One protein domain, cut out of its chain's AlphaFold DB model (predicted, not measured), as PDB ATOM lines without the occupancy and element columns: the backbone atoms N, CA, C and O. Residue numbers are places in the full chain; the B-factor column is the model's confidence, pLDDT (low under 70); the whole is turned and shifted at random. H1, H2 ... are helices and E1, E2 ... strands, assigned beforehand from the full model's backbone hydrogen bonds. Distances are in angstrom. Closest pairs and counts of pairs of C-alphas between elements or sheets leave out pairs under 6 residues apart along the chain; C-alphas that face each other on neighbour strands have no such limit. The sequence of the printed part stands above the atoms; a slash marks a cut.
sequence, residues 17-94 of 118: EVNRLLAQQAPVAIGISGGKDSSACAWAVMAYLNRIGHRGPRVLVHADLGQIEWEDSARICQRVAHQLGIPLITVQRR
ATOM      1  N   GLU A  17     -42.160  24.522 -35.155       97.75
ATOM      2  CA  GLU A  17     -41.842  23.281 -34.455       97.75
ATOM      3  C   GLU A  17     -40.436  23.343 -33.853       97.75
ATOM      4  O   GLU A  17     -40.240  23.025 -32.676       97.75
ATOM      5  N   VAL A  18     -39.460  23.839 -34.613       96.62
ATOM      6  CA  VAL A  18     -38.107  24.069 -34.107       96.62
ATOM      7  C   VAL A  18     -38.136  25.108 -32.984       96.62
ATOM      8  O   VAL A  18     -37.533  24.875 -31.936       96.62
ATOM      9  N   ASN A  19     -38.877  26.212 -33.128       96.25
ATOM     10  CA  ASN A  19     -39.025  27.202 -32.052       96.25
ATOM     11  C   ASN A  19     -39.607  26.586 -30.769       96.25
ATOM     12  O   ASN A  19     -39.099  26.837 -29.671       96.25
ATOM     13  N   ARG A  20     -40.629  25.732 -30.895       97.94
ATOM     14  CA  ARG A  20     -41.236  25.013 -29.768       97.94
ATOM     15  C   ARG A  20     -40.227  24.099 -29.068       97.94
ATOM     16  O   ARG A  20     -40.161  24.094 -27.838       97.94
ATOM     17  N   LEU A  21     -39.425  23.350 -29.825       98.38
ATOM     18  CA  LEU A  21     -38.378  22.478 -29.280       98.38
ATOM     19  C   LEU A  21     -37.257  23.278 -28.596       98.38
ATOM     20  O   LEU A  21     -36.803  22.911 -27.510       98.38
ATOM     21  N   LEU A  22     -36.845  24.407 -29.177       97.56
ATOM     22  CA  LEU A  22     -35.825  25.279 -28.588       97.56
ATOM     23  C   LEU A  22     -36.283  25.915 -27.273       97.56
ATOM     24  O   LEU A  22     -35.479  26.005 -26.340       97.56
ATOM     25  N   ALA A  23     -37.561  26.298 -27.167       97.00
ATOM     26  CA  ALA A  23     -38.155  26.787 -25.921       97.00
ATOM     27  C   ALA A  23     -38.101  25.724 -24.808       97.00
ATOM     28  O   ALA A  23     -37.848  26.048 -23.647       97.00
ATOM     29  N   GLN A  24     -38.246  24.448 -25.179       98.19
ATOM     30  CA  GLN A  24     -38.117  23.288 -24.289       98.19
ATOM     31  C   GLN A  24     -36.661  22.883 -24.008       98.19
ATOM     32  O   GLN A  24     -36.426  21.861 -23.369       98.19
ATOM     33  N   GLN A  25     -35.678  23.678 -24.448       98.19
ATOM     34  CA  GLN A  25     -34.253  23.404 -24.249       98.19
ATOM     35  C   GLN A  25     -33.794  22.077 -24.881       98.19
ATOM     36  O   GLN A  25     -32.872  21.431 -24.380       98.19
ATOM     37  N   ALA A  26     -34.433  21.668 -25.985       98.44
ATOM     38  CA  ALA A  26     -34.062  20.459 -26.710       98.44
ATOM     39  C   ALA A  26     -32.599  20.515 -27.203       98.44
ATOM     40  O   ALA A  26     -32.136  21.589 -27.588       98.44
ATOM     41  N   PRO A  27     -31.870  19.384 -27.237       98.31
ATOM     42  CA  PRO A  27     -30.516  19.346 -27.780       98.31
ATOM     43  C   PRO A  27     -30.446  19.836 -29.233       98.31
ATOM     44  O   PRO A  27     -31.290  19.471 -30.052       98.31
ATOM     45  N   VAL A  28     -29.400  20.592 -29.571       98.31
ATOM     46  CA  VAL A  28     -29.160  21.108 -30.926       98.31
ATOM     47  C   VAL A  28     -27.883  20.506 -31.505       98.31
ATOM     48  O   VAL A  28     -26.782  20.744 -31.007       98.31
ATOM     49  N   ALA A  29     -28.033  19.748 -32.590       98.25
ATOM     50  CA  ALA A  29     -26.927  19.225 -33.383       98.25
ATOM     51  C   ALA A  29     -26.797  20.013 -34.692       98.25
ATOM     52  O   ALA A  29     -27.775  20.177 -35.418       98.25
ATOM     53  N   ILE A  30     -25.589  20.486 -35.000       98.00
ATOM     54  CA  ILE A  30     -25.309  21.322 -36.172       98.00
ATOM     55  C   ILE A  30     -24.359  20.565 -37.099       98.00
ATOM     56  O   ILE A  30     -23.230  20.253 -36.719       98.00
ATOM     57  N   GLY A  31     -24.802  20.277 -38.321       98.06
ATOM     58  CA  GLY A  31     -23.961  19.639 -39.333       98.06
ATOM     59  C   GLY A  31     -22.859  20.575 -39.838       98.06
ATOM     60  O   GLY A  31     -23.141  21.715 -40.205       98.06
ATOM     61  N   ILE A  32     -21.616  20.090 -39.902       98.12
ATOM     62  CA  ILE A  32     -20.475  20.839 -40.441       98.12
ATOM     63  C   ILE A  32     -19.610  19.977 -41.369       98.12
ATOM     64  O   ILE A  32     -19.308  18.820 -41.079       98.12
ATOM     65  N   SER A  33     -19.210  20.544 -42.510       96.56
ATOM     66  CA  SER A  33     -18.425  19.846 -43.543       96.56
ATOM     67  C   SER A  33     -16.981  20.339 -43.675       96.56
ATOM     68  O   SER A  33     -16.251  19.853 -44.527       96.56
ATOM     69  N   GLY A  34     -16.583  21.349 -42.901       95.00
ATOM     70  CA  GLY A  34     -15.328  22.082 -43.107       95.00
ATOM     71  C   GLY A  34     -15.439  23.178 -44.175       95.00
ATOM     72  O   GLY A  34     -14.516  23.966 -44.359       95.00
ATOM     73  N   GLY A  35     -16.594  23.286 -44.842       95.88
ATOM     74  CA  GLY A  35     -16.901  24.372 -45.766       95.88
ATOM     75  C   GLY A  35     -17.267  25.680 -45.057       95.88
ATOM     76  O   GLY A  35     -17.778  25.695 -43.930       95.88
ATOM     77  N   LYS A  36     -17.059  26.801 -45.757       95.19
ATOM     78  CA  LYS A  36     -17.372  28.149 -45.254       95.19
ATOM     79  C   LYS A  36     -18.863  28.322 -44.929       95.19
ATOM     80  O   LYS A  36     -19.185  28.890 -43.893       95.19
ATOM     81  N   ASP A  37     -19.754  27.765 -45.752       95.19
ATOM     82  CA  ASP A  37     -21.203  27.961 -45.616       95.19
ATOM     83  C   ASP A  37     -21.739  27.243 -44.372       95.19
ATOM     84  O   ASP A  37     -22.443  27.839 -43.558       95.19
ATOM     85  N   SER A  38     -21.324  25.989 -44.149       96.25
ATOM     86  CA  SER A  38     -21.673  25.265 -42.921       96.25
ATOM     87  C   SER A  38     -21.063  25.908 -41.675       96.25
ATOM     88  O   SER A  38     -21.684  25.908 -40.616       96.25
ATOM     89  N   SER A  39     -19.872  26.504 -41.804       96.19
ATOM     90  CA  SER A  39     -19.237  27.231 -40.702       96.19
ATOM     91  C   SER A  39     -20.027  28.494 -40.356       96.19
ATOM     92  O   SER A  39     -20.337  28.719 -39.190       96.19
ATOM     93  N   ALA A  40     -20.418  29.288 -41.357       95.44
ATOM     94  CA  ALA A  40     -21.254  30.471 -41.173       95.44
ATOM     95  C   ALA A  40     -22.614  30.115 -40.551       95.44
ATOM     96  O   ALA A  40     -23.053  30.784 -39.617       95.44
ATOM     97  N   CYS A  41     -23.237  29.020 -41.000       95.75
ATOM     98  CA  CYS A  41     -24.464  28.498 -40.403       95.75
ATOM     99  C   CYS A  41     -24.269  28.145 -38.918       95.75
ATOM    100  O   CYS A  41     -25.067  28.562 -38.082       95.75
ATOM    101  N   ALA A  42     -23.178  27.459 -38.557       97.19
ATOM    102  CA  ALA A  42     -22.885  27.129 -37.163       97.19
ATOM    103  C   ALA A  42     -22.722  28.376 -36.278       97.19
ATOM    104  O   ALA A  42     -23.259  28.415 -35.170       97.19
ATOM    105  N   TRP A  43     -22.049  29.417 -36.780       96.62
ATOM    106  CA  TRP A  43     -21.949  30.708 -36.092       96.62
ATOM    107  C   TRP A  43     -23.312  31.384 -35.922       96.62
ATOM    108  O   TRP A  43     -23.634  31.823 -34.818       96.62
ATOM    109  N   ALA A  44     -24.132  31.417 -36.975       96.00
ATOM    110  CA  ALA A  44     -25.468  32.004 -36.925       96.00
ATOM    111  C   ALA A  44     -26.369  31.273 -35.915       96.00
ATOM    112  O   ALA A  44     -26.996  31.915 -35.072       96.00
ATOM    113  N   VAL A  45     -26.374  29.934 -35.931       96.56
ATOM    114  CA  VAL A  45     -27.107  29.111 -34.954       96.56
ATOM    115  C   VAL A  45     -26.627  29.404 -33.538       96.56
ATOM    116  O   VAL A  45     -27.445  29.666 -32.662       96.56
ATOM    117  N   MET A  46     -25.317  29.428 -33.293       97.00
ATOM    118  CA  MET A  46     -24.784  29.700 -31.956       97.00
ATOM    119  C   MET A  46     -25.144  31.101 -31.448       97.00
ATOM    120  O   MET A  46     -25.550  31.238 -30.290       97.00
ATOM    121  N   ALA A  47     -25.064  32.123 -32.303       95.44
ATOM    122  CA  ALA A  47     -25.494  33.479 -31.976       95.44
ATOM    123  C   ALA A  47     -26.993  33.527 -31.635       95.44
ATOM    124  O   ALA A  47     -27.384  34.122 -30.629       95.44
ATOM    125  N   TYR A  48     -27.828  32.840 -32.417       95.56
ATOM    126  CA  TYR A  48     -29.263  32.748 -32.162       95.56
ATOM    127  C   TYR A  48     -29.586  32.052 -30.841       95.56
ATOM    128  O   TYR A  48     -30.333  32.602 -30.033       95.56
ATOM    129  N   LEU A  49     -28.985  30.888 -30.581       96.56
ATOM    130  CA  LEU A  49     -29.186  30.141 -29.338       96.56
ATOM    131  C   LEU A  49     -28.785  30.969 -28.112       96.56
ATOM    132  O   LEU A  49     -29.481  30.940 -27.098       96.56
ATOM    133  N   ASN A  50     -27.701  31.743 -28.207       96.12
ATOM    134  CA  ASN A  50     -27.306  32.677 -27.153       96.12
ATOM    135  C   ASN A  50     -28.338  33.797 -26.973       96.12
ATOM    136  O   ASN A  50     -28.740  34.077 -25.846       96.12
ATOM    137  N   ARG A  51     -28.805  34.396 -28.074       95.06
ATOM    138  CA  ARG A  51     -29.788  35.488 -28.062       95.06
ATOM    139  C   ARG A  51     -31.122  35.085 -27.433       95.06
ATOM    140  O   ARG A  51     -31.705  35.885 -26.711       95.06
ATOM    141  N   ILE A  52     -31.594  33.859 -27.669       95.38
ATOM    142  CA  ILE A  52     -32.837  33.345 -27.065       95.38
ATOM    143  C   ILE A  52     -32.627  32.732 -25.668       95.38
ATOM    144  O   ILE A  52     -33.567  32.203 -25.081       95.38
ATOM    145  N   GLY A  53     -31.401  32.765 -25.135       97.12
ATOM    146  CA  GLY A  53     -31.083  32.232 -23.810       97.12
ATOM    147  C   GLY A  53     -31.153  30.706 -23.704       97.12
ATOM    148  O   GLY A  53     -31.383  30.184 -22.613       97.12
ATOM    149  N   HIS A  54     -30.961  29.981 -24.809       98.12
ATOM    150  CA  HIS A  54     -31.001  28.522 -24.832       98.12
ATOM    151  C   HIS A  54     -29.843  27.911 -24.021       98.12
ATOM    152  O   HIS A  54     -28.679  28.266 -24.199       98.12
ATOM    153  N   ARG A  55     -30.147  26.956 -23.147       97.69
ATOM    154  CA  ARG A  55     -29.238  26.250 -22.229       97.69
ATOM    155  C   ARG A  55     -29.153  24.746 -22.498       97.69
ATOM    156  O   ARG A  55     -28.408  24.061 -21.802       97.69
ATOM    157  N   GLY A  56     -29.915  24.236 -23.466       98.12
ATOM    158  CA  GLY A  56     -29.847  22.838 -23.882       98.12
ATOM    159  C   GLY A  56     -28.472  22.456 -24.456       98.12
ATOM    160  O   GLY A  56     -27.682  23.338 -24.819       98.12
ATOM    161  N   PRO A  57     -28.159  21.147 -24.537       98.25
ATOM    162  CA  PRO A  57     -26.906  20.665 -25.110       98.25
ATOM    163  C   PRO A  57     -26.725  21.112 -26.564       98.25
ATOM    164  O   PRO A  57     -27.676  21.122 -27.343       98.25
ATOM    165  N   ARG A  58     -25.486  21.429 -26.945       98.44
ATOM    166  CA  ARG A  58     -25.125  21.876 -28.296       98.44
ATOM    167  C   ARG A  58     -23.934  21.081 -28.794       98.44
ATOM    168  O   ARG A  58     -22.990  20.870 -28.035       98.44
ATOM    169  N   VAL A  59     -23.964  20.654 -30.048       98.56
ATOM    170  CA  VAL A  59     -22.892  19.834 -30.620       98.56
ATOM    171  C   VAL A  59     -22.733  20.090 -32.112       98.56
ATOM    172  O   VAL A  59     -23.718  20.267 -32.829       98.56
ATOM    173  N   LEU A  60     -21.491  20.094 -32.589       98.75
ATOM    174  CA  LEU A  60     -21.197  20.004 -34.014       98.75
ATOM    175  C   LEU A  60     -21.116  18.539 -34.429       98.75
ATOM    176  O   LEU A  60     -20.544  17.719 -33.713       98.75
ATOM    177  N   VAL A  61     -21.639  18.215 -35.607       98.56
ATOM    178  CA  VAL A  61     -21.563  16.874 -36.185       98.56
ATOM    179  C   VAL A  61     -20.902  16.958 -37.551       98.56
ATOM    180  O   VAL A  61     -21.413  17.614 -38.456       98.56
ATOM    181  N   HIS A  62     -19.776  16.273 -37.703       98.12
ATOM    182  CA  HIS A  62     -19.083  16.116 -38.973       98.12
ATOM    183  C   HIS A  62     -19.216  14.670 -39.450       98.12
ATOM    184  O   HIS A  62     -18.979  13.737 -38.685       98.12
ATOM    185  N   ALA A  63     -19.626  14.479 -40.701       96.31
ATOM    186  CA  ALA A  63     -19.682  13.163 -41.323       96.31
ATOM    187  C   ALA A  63     -18.417  12.954 -42.150       96.31
ATOM    188  O   ALA A  63     -18.309  13.556 -43.209       96.31
ATOM    189  N   ASP A  64     -17.515  12.099 -41.671       95.25
ATOM    190  CA  ASP A  64     -16.282  11.734 -42.367       95.25
ATOM    191  C   ASP A  64     -16.608  10.796 -43.539       95.25
ATOM    192  O   ASP A  64     -17.071   9.657 -43.360       95.25
ATOM    193  N   LEU A  65     -16.400  11.300 -44.757       95.06
ATOM    194  CA  LEU A  65     -16.677  10.587 -46.003       95.06
ATOM    195  C   LEU A  65     -15.501   9.725 -46.500       95.06
ATOM    196  O   LEU A  65     -15.632   9.066 -47.539       95.06
ATOM    197  N   GLY A  66     -14.382   9.678 -45.777       93.50
ATOM    198  CA  GLY A  66     -13.168   8.963 -46.157       93.50
ATOM    199  C   GLY A  66     -12.399   9.672 -47.274       93.50
ATOM    200  O   GLY A  66     -12.305  10.891 -47.308       93.50
ATOM    201  N   GLN A  67     -11.860   8.906 -48.228       92.31
ATOM    202  CA  GLN A  67     -10.907   9.401 -49.238       92.31
ATOM    203  C   GLN A  67     -11.407  10.581 -50.096       92.31
ATOM    204  O   GLN A  67     -10.604  11.294 -50.689       92.31
ATOM    205  N   ILE A  68     -12.723  10.770 -50.217       93.81
ATOM    206  CA  ILE A  68     -13.290  11.856 -51.030       93.81
ATOM    207  C   ILE A  68     -13.241  13.220 -50.330       93.81
ATOM    208  O   ILE A  68     -13.508  14.239 -50.963       93.81
ATOM    209  N   GLU A  69     -12.970  13.241 -49.026       92.81
ATOM    210  CA  GLU A  69     -12.884  14.478 -48.263       92.81
ATOM    211  C   GLU A  69     -11.730  15.346 -48.741       92.81
ATOM    212  O   GLU A  69     -10.665  14.868 -49.136       92.81
ATOM    213  N   TRP A  70     -11.936  16.658 -48.659       94.44
ATOM    214  CA  TRP A  70     -10.819  17.573 -48.758       94.44
ATOM    215  C   TRP A  70      -9.944  17.423 -47.511       94.44
ATOM    216  O   TRP A  70     -10.454  17.376 -46.392       94.44
ATOM    217  N   GLU A  71      -8.627  17.357 -47.706       92.75
ATOM    218  CA  GLU A  71      -7.640  17.025 -46.665       92.75
ATOM    219  C   GLU A  71      -7.786  17.870 -45.388       92.75
ATOM    220  O   GLU A  71      -7.608  17.391 -44.268       92.75
ATOM    221  N   ASP A  72      -8.182  19.129 -45.549       95.19
ATOM    222  CA  ASP A  72      -8.286  20.092 -44.461       95.19
ATOM    223  C   ASP A  72      -9.674  20.147 -43.797       95.19
ATOM    224  O   ASP A  72      -9.823  20.828 -42.776       95.19
ATOM    225  N   SER A  73     -10.683  19.439 -44.322       95.44
ATOM    226  CA  SER A  73     -12.064  19.477 -43.814       95.44
ATOM    227  C   SER A  73     -12.138  19.166 -42.320       95.44
ATOM    228  O   SER A  73     -12.658  19.970 -41.541       95.44
ATOM    229  N   ALA A  74     -11.534  18.053 -41.891       95.31
ATOM    230  CA  ALA A  74     -11.530  17.635 -40.491       95.31
ATOM    231  C   ALA A  74     -10.847  18.672 -39.580       95.31
ATOM    232  O   ALA A  74     -11.367  19.013 -38.513       95.31
ATOM    233  N   ARG A  75      -9.714  19.237 -40.025       97.19
ATOM    234  CA  ARG A  75      -8.982  20.273 -39.281       97.19
ATOM    235  C   ARG A  75      -9.811  21.549 -39.142       97.19
ATOM    236  O   ARG A  75      -9.786  22.189 -38.091       97.19
ATOM    237  N   ILE A  76     -10.551  21.938 -40.176       97.88
ATOM    238  CA  ILE A  76     -11.430  23.111 -40.117       97.88
ATOM    239  C   ILE A  76     -12.602  22.860 -39.170       97.88
ATOM    240  O   ILE A  76     -12.864  23.713 -38.322       97.88
ATOM    241  N   CYS A  77     -13.250  21.695 -39.234       98.25
ATOM    242  CA  CYS A  77     -14.310  21.323 -38.292       98.25
ATOM    243  C   CYS A  77     -13.834  21.427 -36.835       98.25
ATOM    244  O   CYS A  77     -14.518  22.022 -36.002       98.25
ATOM    245  N   GLN A  78     -12.634  20.918 -36.534       98.25
ATOM    246  CA  GLN A  78     -12.022  21.025 -35.206       98.25
ATOM    247  C   GLN A  78     -11.781  22.480 -34.789       98.25
ATOM    248  O   GLN A  78     -12.085  22.856 -33.657       98.25
ATOM    249  N   ARG A  79     -11.271  23.324 -35.697       98.25
ATOM    250  CA  ARG A  79     -11.061  24.756 -35.426       98.25
ATOM    251  C   ARG A  79     -12.370  25.475 -35.126       98.25
ATOM    252  O   ARG A  79     -12.417  26.246 -34.173       98.25
ATOM    253  N   VAL A  80     -13.422  25.212 -35.898       98.38
ATOM    254  CA  VAL A  80     -14.741  25.816 -35.674       98.38
ATOM    255  C   VAL A  80     -15.321  25.361 -34.335       98.38
ATOM    256  O   VAL A  80     -15.785  26.201 -33.569       98.38
ATOM    257  N   ALA A  81     -15.224  24.073 -33.997       98.50
ATOM    258  CA  ALA A  81     -15.650  23.549 -32.697       98.50
ATOM    259  C   ALA A  81     -14.927  24.238 -31.531       98.50
ATOM    260  O   ALA A  81     -15.565  24.706 -30.588       98.50
ATOM    261  N   HIS A  82     -13.602  24.363 -31.637       98.50
ATOM    262  CA  HIS A  82     -12.775  25.050 -30.652       98.50
ATOM    263  C   HIS A  82     -13.168  26.526 -30.503       98.50
ATOM    264  O   HIS A  82     -13.296  27.020 -29.389       98.50
ATOM    265  N   GLN A  83     -13.388  27.237 -31.612       98.19
ATOM    266  CA  GLN A  83     -13.779  28.649 -31.587       98.19
ATOM    267  C   GLN A  83     -15.190  28.873 -31.028       98.19
ATOM    268  O   GLN A  83     -15.414  29.861 -30.336       98.19
ATOM    269  N   LEU A  84     -16.128  27.965 -31.307       97.81
ATOM    270  CA  LEU A  84     -17.491  28.013 -30.770       97.81
ATOM    271  C   LEU A  84     -17.587  27.492 -29.329       97.81
ATOM    272  O   LEU A  84     -18.616  27.691 -28.683       97.81
ATOM    273  N   GLY A  85     -16.546  26.821 -28.829       98.06
ATOM    274  CA  GLY A  85     -16.502  26.266 -27.479       98.06
ATOM    275  C   GLY A  85     -17.490  25.120 -27.246       98.06
ATOM    276  O   GLY A  85     -17.940  24.934 -26.117       98.06
ATOM    277  N   ILE A  86     -17.855  24.366 -28.292       98.31
ATOM    278  CA  ILE A  86     -18.792  23.233 -28.197       98.31
ATOM    279  C   ILE A  86     -18.169  21.934 -28.729       98.31
ATOM    280  O   ILE A  86     -17.274  21.987 -29.575       98.31
ATOM    281  N   PRO A  87     -18.624  20.756 -28.260       98.44
ATOM    282  CA  PRO A  87     -18.090  19.477 -28.714       98.44
ATOM    283  C   PRO A  87     -18.274  19.254 -30.220       98.44
ATOM    284  O   PRO A  87     -19.268  19.683 -30.810       98.44
ATOM    285  N   LEU A  88     -17.338  18.510 -30.814       98.62
ATOM    286  CA  LEU A  88     -17.427  17.981 -32.172       98.62
ATOM    287  C   LEU A  88     -17.558  16.460 -32.117       98.62
ATOM    288  O   LEU A  88     -16.701  15.783 -31.553       98.62
ATOM    289  N   ILE A  89     -18.604  15.930 -32.742       98.44
ATOM    290  CA  ILE A  89     -18.776  14.503 -32.992       98.44
ATOM    291  C   ILE A  89     -18.452  14.242 -34.458       98.44
ATOM    292  O   ILE A  89     -19.151  14.725 -35.349       98.44
ATOM    293  N   THR A  90     -17.425  13.434 -34.705       97.38
ATOM    294  CA  THR A  90     -17.158  12.894 -36.040       97.38
ATOM    295  C   THR A  90     -17.821  11.530 -36.167       97.38
ATOM    296  O   THR A  90     -17.537  10.620 -35.386       97.38
ATOM    297  N   VAL A  91     -18.715  11.382 -37.142       96.19
ATOM    298  CA  VAL A  91     -19.344  10.105 -37.480       96.19
ATOM    299  C   VAL A  91     -18.723   9.554 -38.752       96.19
ATOM    300  O   VAL A  91     -18.601  10.258 -39.748       96.19
ATOM    301  N   GLN A  92     -18.363   8.276 -38.725       94.25
ATOM    302  CA  GLN A  92     -17.783   7.581 -39.866       94.25
ATOM    303  C   GLN A  92     -18.556   6.292 -40.130       94.25
ATOM    304  O   GLN A  92     -18.961   5.569 -39.210       94.25
ATOM    305  N   ARG A  93     -18.764   5.974 -41.407       91.81
ATOM    306  CA  ARG A  93     -19.386   4.712 -41.808       91.81
ATOM    307  C   ARG A  93     -18.396   3.556 -41.620       91.81
ATOM    308  O   ARG A  93     -17.335   3.533 -42.227       91.81
ATOM    309  N   ARG A  94     -18.793   2.532 -40.851       91.88
ATOM    310  CA  ARG A  94     -17.954   1.339 -40.585       91.88
ATOM    311  C   ARG A  94     -17.636   0.486 -41.821       91.88
ATOM    312  O   ARG A  94     -16.654  -0.237 -41.821       91.88
TER     313      ARG A  94
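AT A GLANCE: This is residues 17 to 94 of the 118 residues of the protein "ATP_bind_3 domain-containing protein" of Cytophagaceae bacterium (UniProt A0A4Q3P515). A small three-stranded parallel sheet makes a wall, with two helices, H2 and H3, side by side over one of its faces and no named helix over the other. The short helix H1 sits off at one end of the elongated outline, and the loop round Gln 67 lies at the other end. The printed part has 78 residues with three named helices and three named strands, in the order H1 E1 H2 E2 H3 E3; the sheet runs E1 E2 E3, all parallel, and the class is mixed, helices and strands. The whole is compact, with a radius of gyration of the C-alphas of 13.2 A and spans of 40 by 25 by 18 A.

IN THESE COORDINATES: Begin with the sheet: E2, residues 58 to 64, is its longest strand at 19.5 A, and you find its first C-alpha, that of Arg 58, at (-25.125, 21.876, -28.296). E1 is residues 28 to 31, 10.0 A, and E3 is residues 88 to 92, 12.9 A, ending at C-alpha 92 at (-17.783, 7.581, -39.866). H2 is residues 36 to 51, 22.4 A, and H3 is residues 73 to 84, 16.5 A. Find C-alpha 17 at (-41.842, 23.281, -34.455); there H1 begins, residues 17 to 23, 9.9 A long.

HOW THE PARTS SIT: Look first at the inner strand E2. The edge strand E1 is its parallel neighbour at 28 degrees, with N 61 and O 30 2.8 A apart, within hydrogen-bond range. The edge strand E3 is parallel to E2 at 30 degrees, with N 89 and O 60 at 2.8 A. E1, H2, E2 and E2, H3, E3 are two strand-helix-strand units, parallel neighbour strands with a helix between, each with a right-handed crossover. H2 and H3 lie on the same face, which gives two layers, helices on one face of a sheet. H2 is 9.9 A in height over the sheet and lies over E1, only just not over E2, where 2 of its C-alphas fall; it runs along the strands, at 1 degree to E1 on the local plane. Its closest C-alphas to E1 are those of Ala 42 and Ile 30, 6.4 A. H3, at a height of 9.4 A, lies over E2 and E3 and runs along the strands; C-alphas 81 and 88, its closest pair with E3, are 5.9 A apart. H2, with residues 39 to 46 alone, and H3, with residues 80 to 84 alone, only just touch, with 3 pairs of C-alphas within 8 A, closest Ser 39 and Val 80 at 6.9 A; they run the same way at a shallow tilt of 19 degrees. H1 is not on the sheet, and is apart from H3, E2 and E3, and only just from H2, at 8.3 A. In H1, H2 and H3 every O i to N i+4 pair is within hydrogen-bond range.

THE WHOLE: The two C-alphas farthest apart are those of Ala 23 and Gln 67, 39.9 A. The printed part has no cut. The links H1 to E1, E1 to H2 and H3 to E3 are tight; H2 to E2 and E2 to H3 are short. The mean pLDDT of the printed part is 96.7, and no printed residue is under 70.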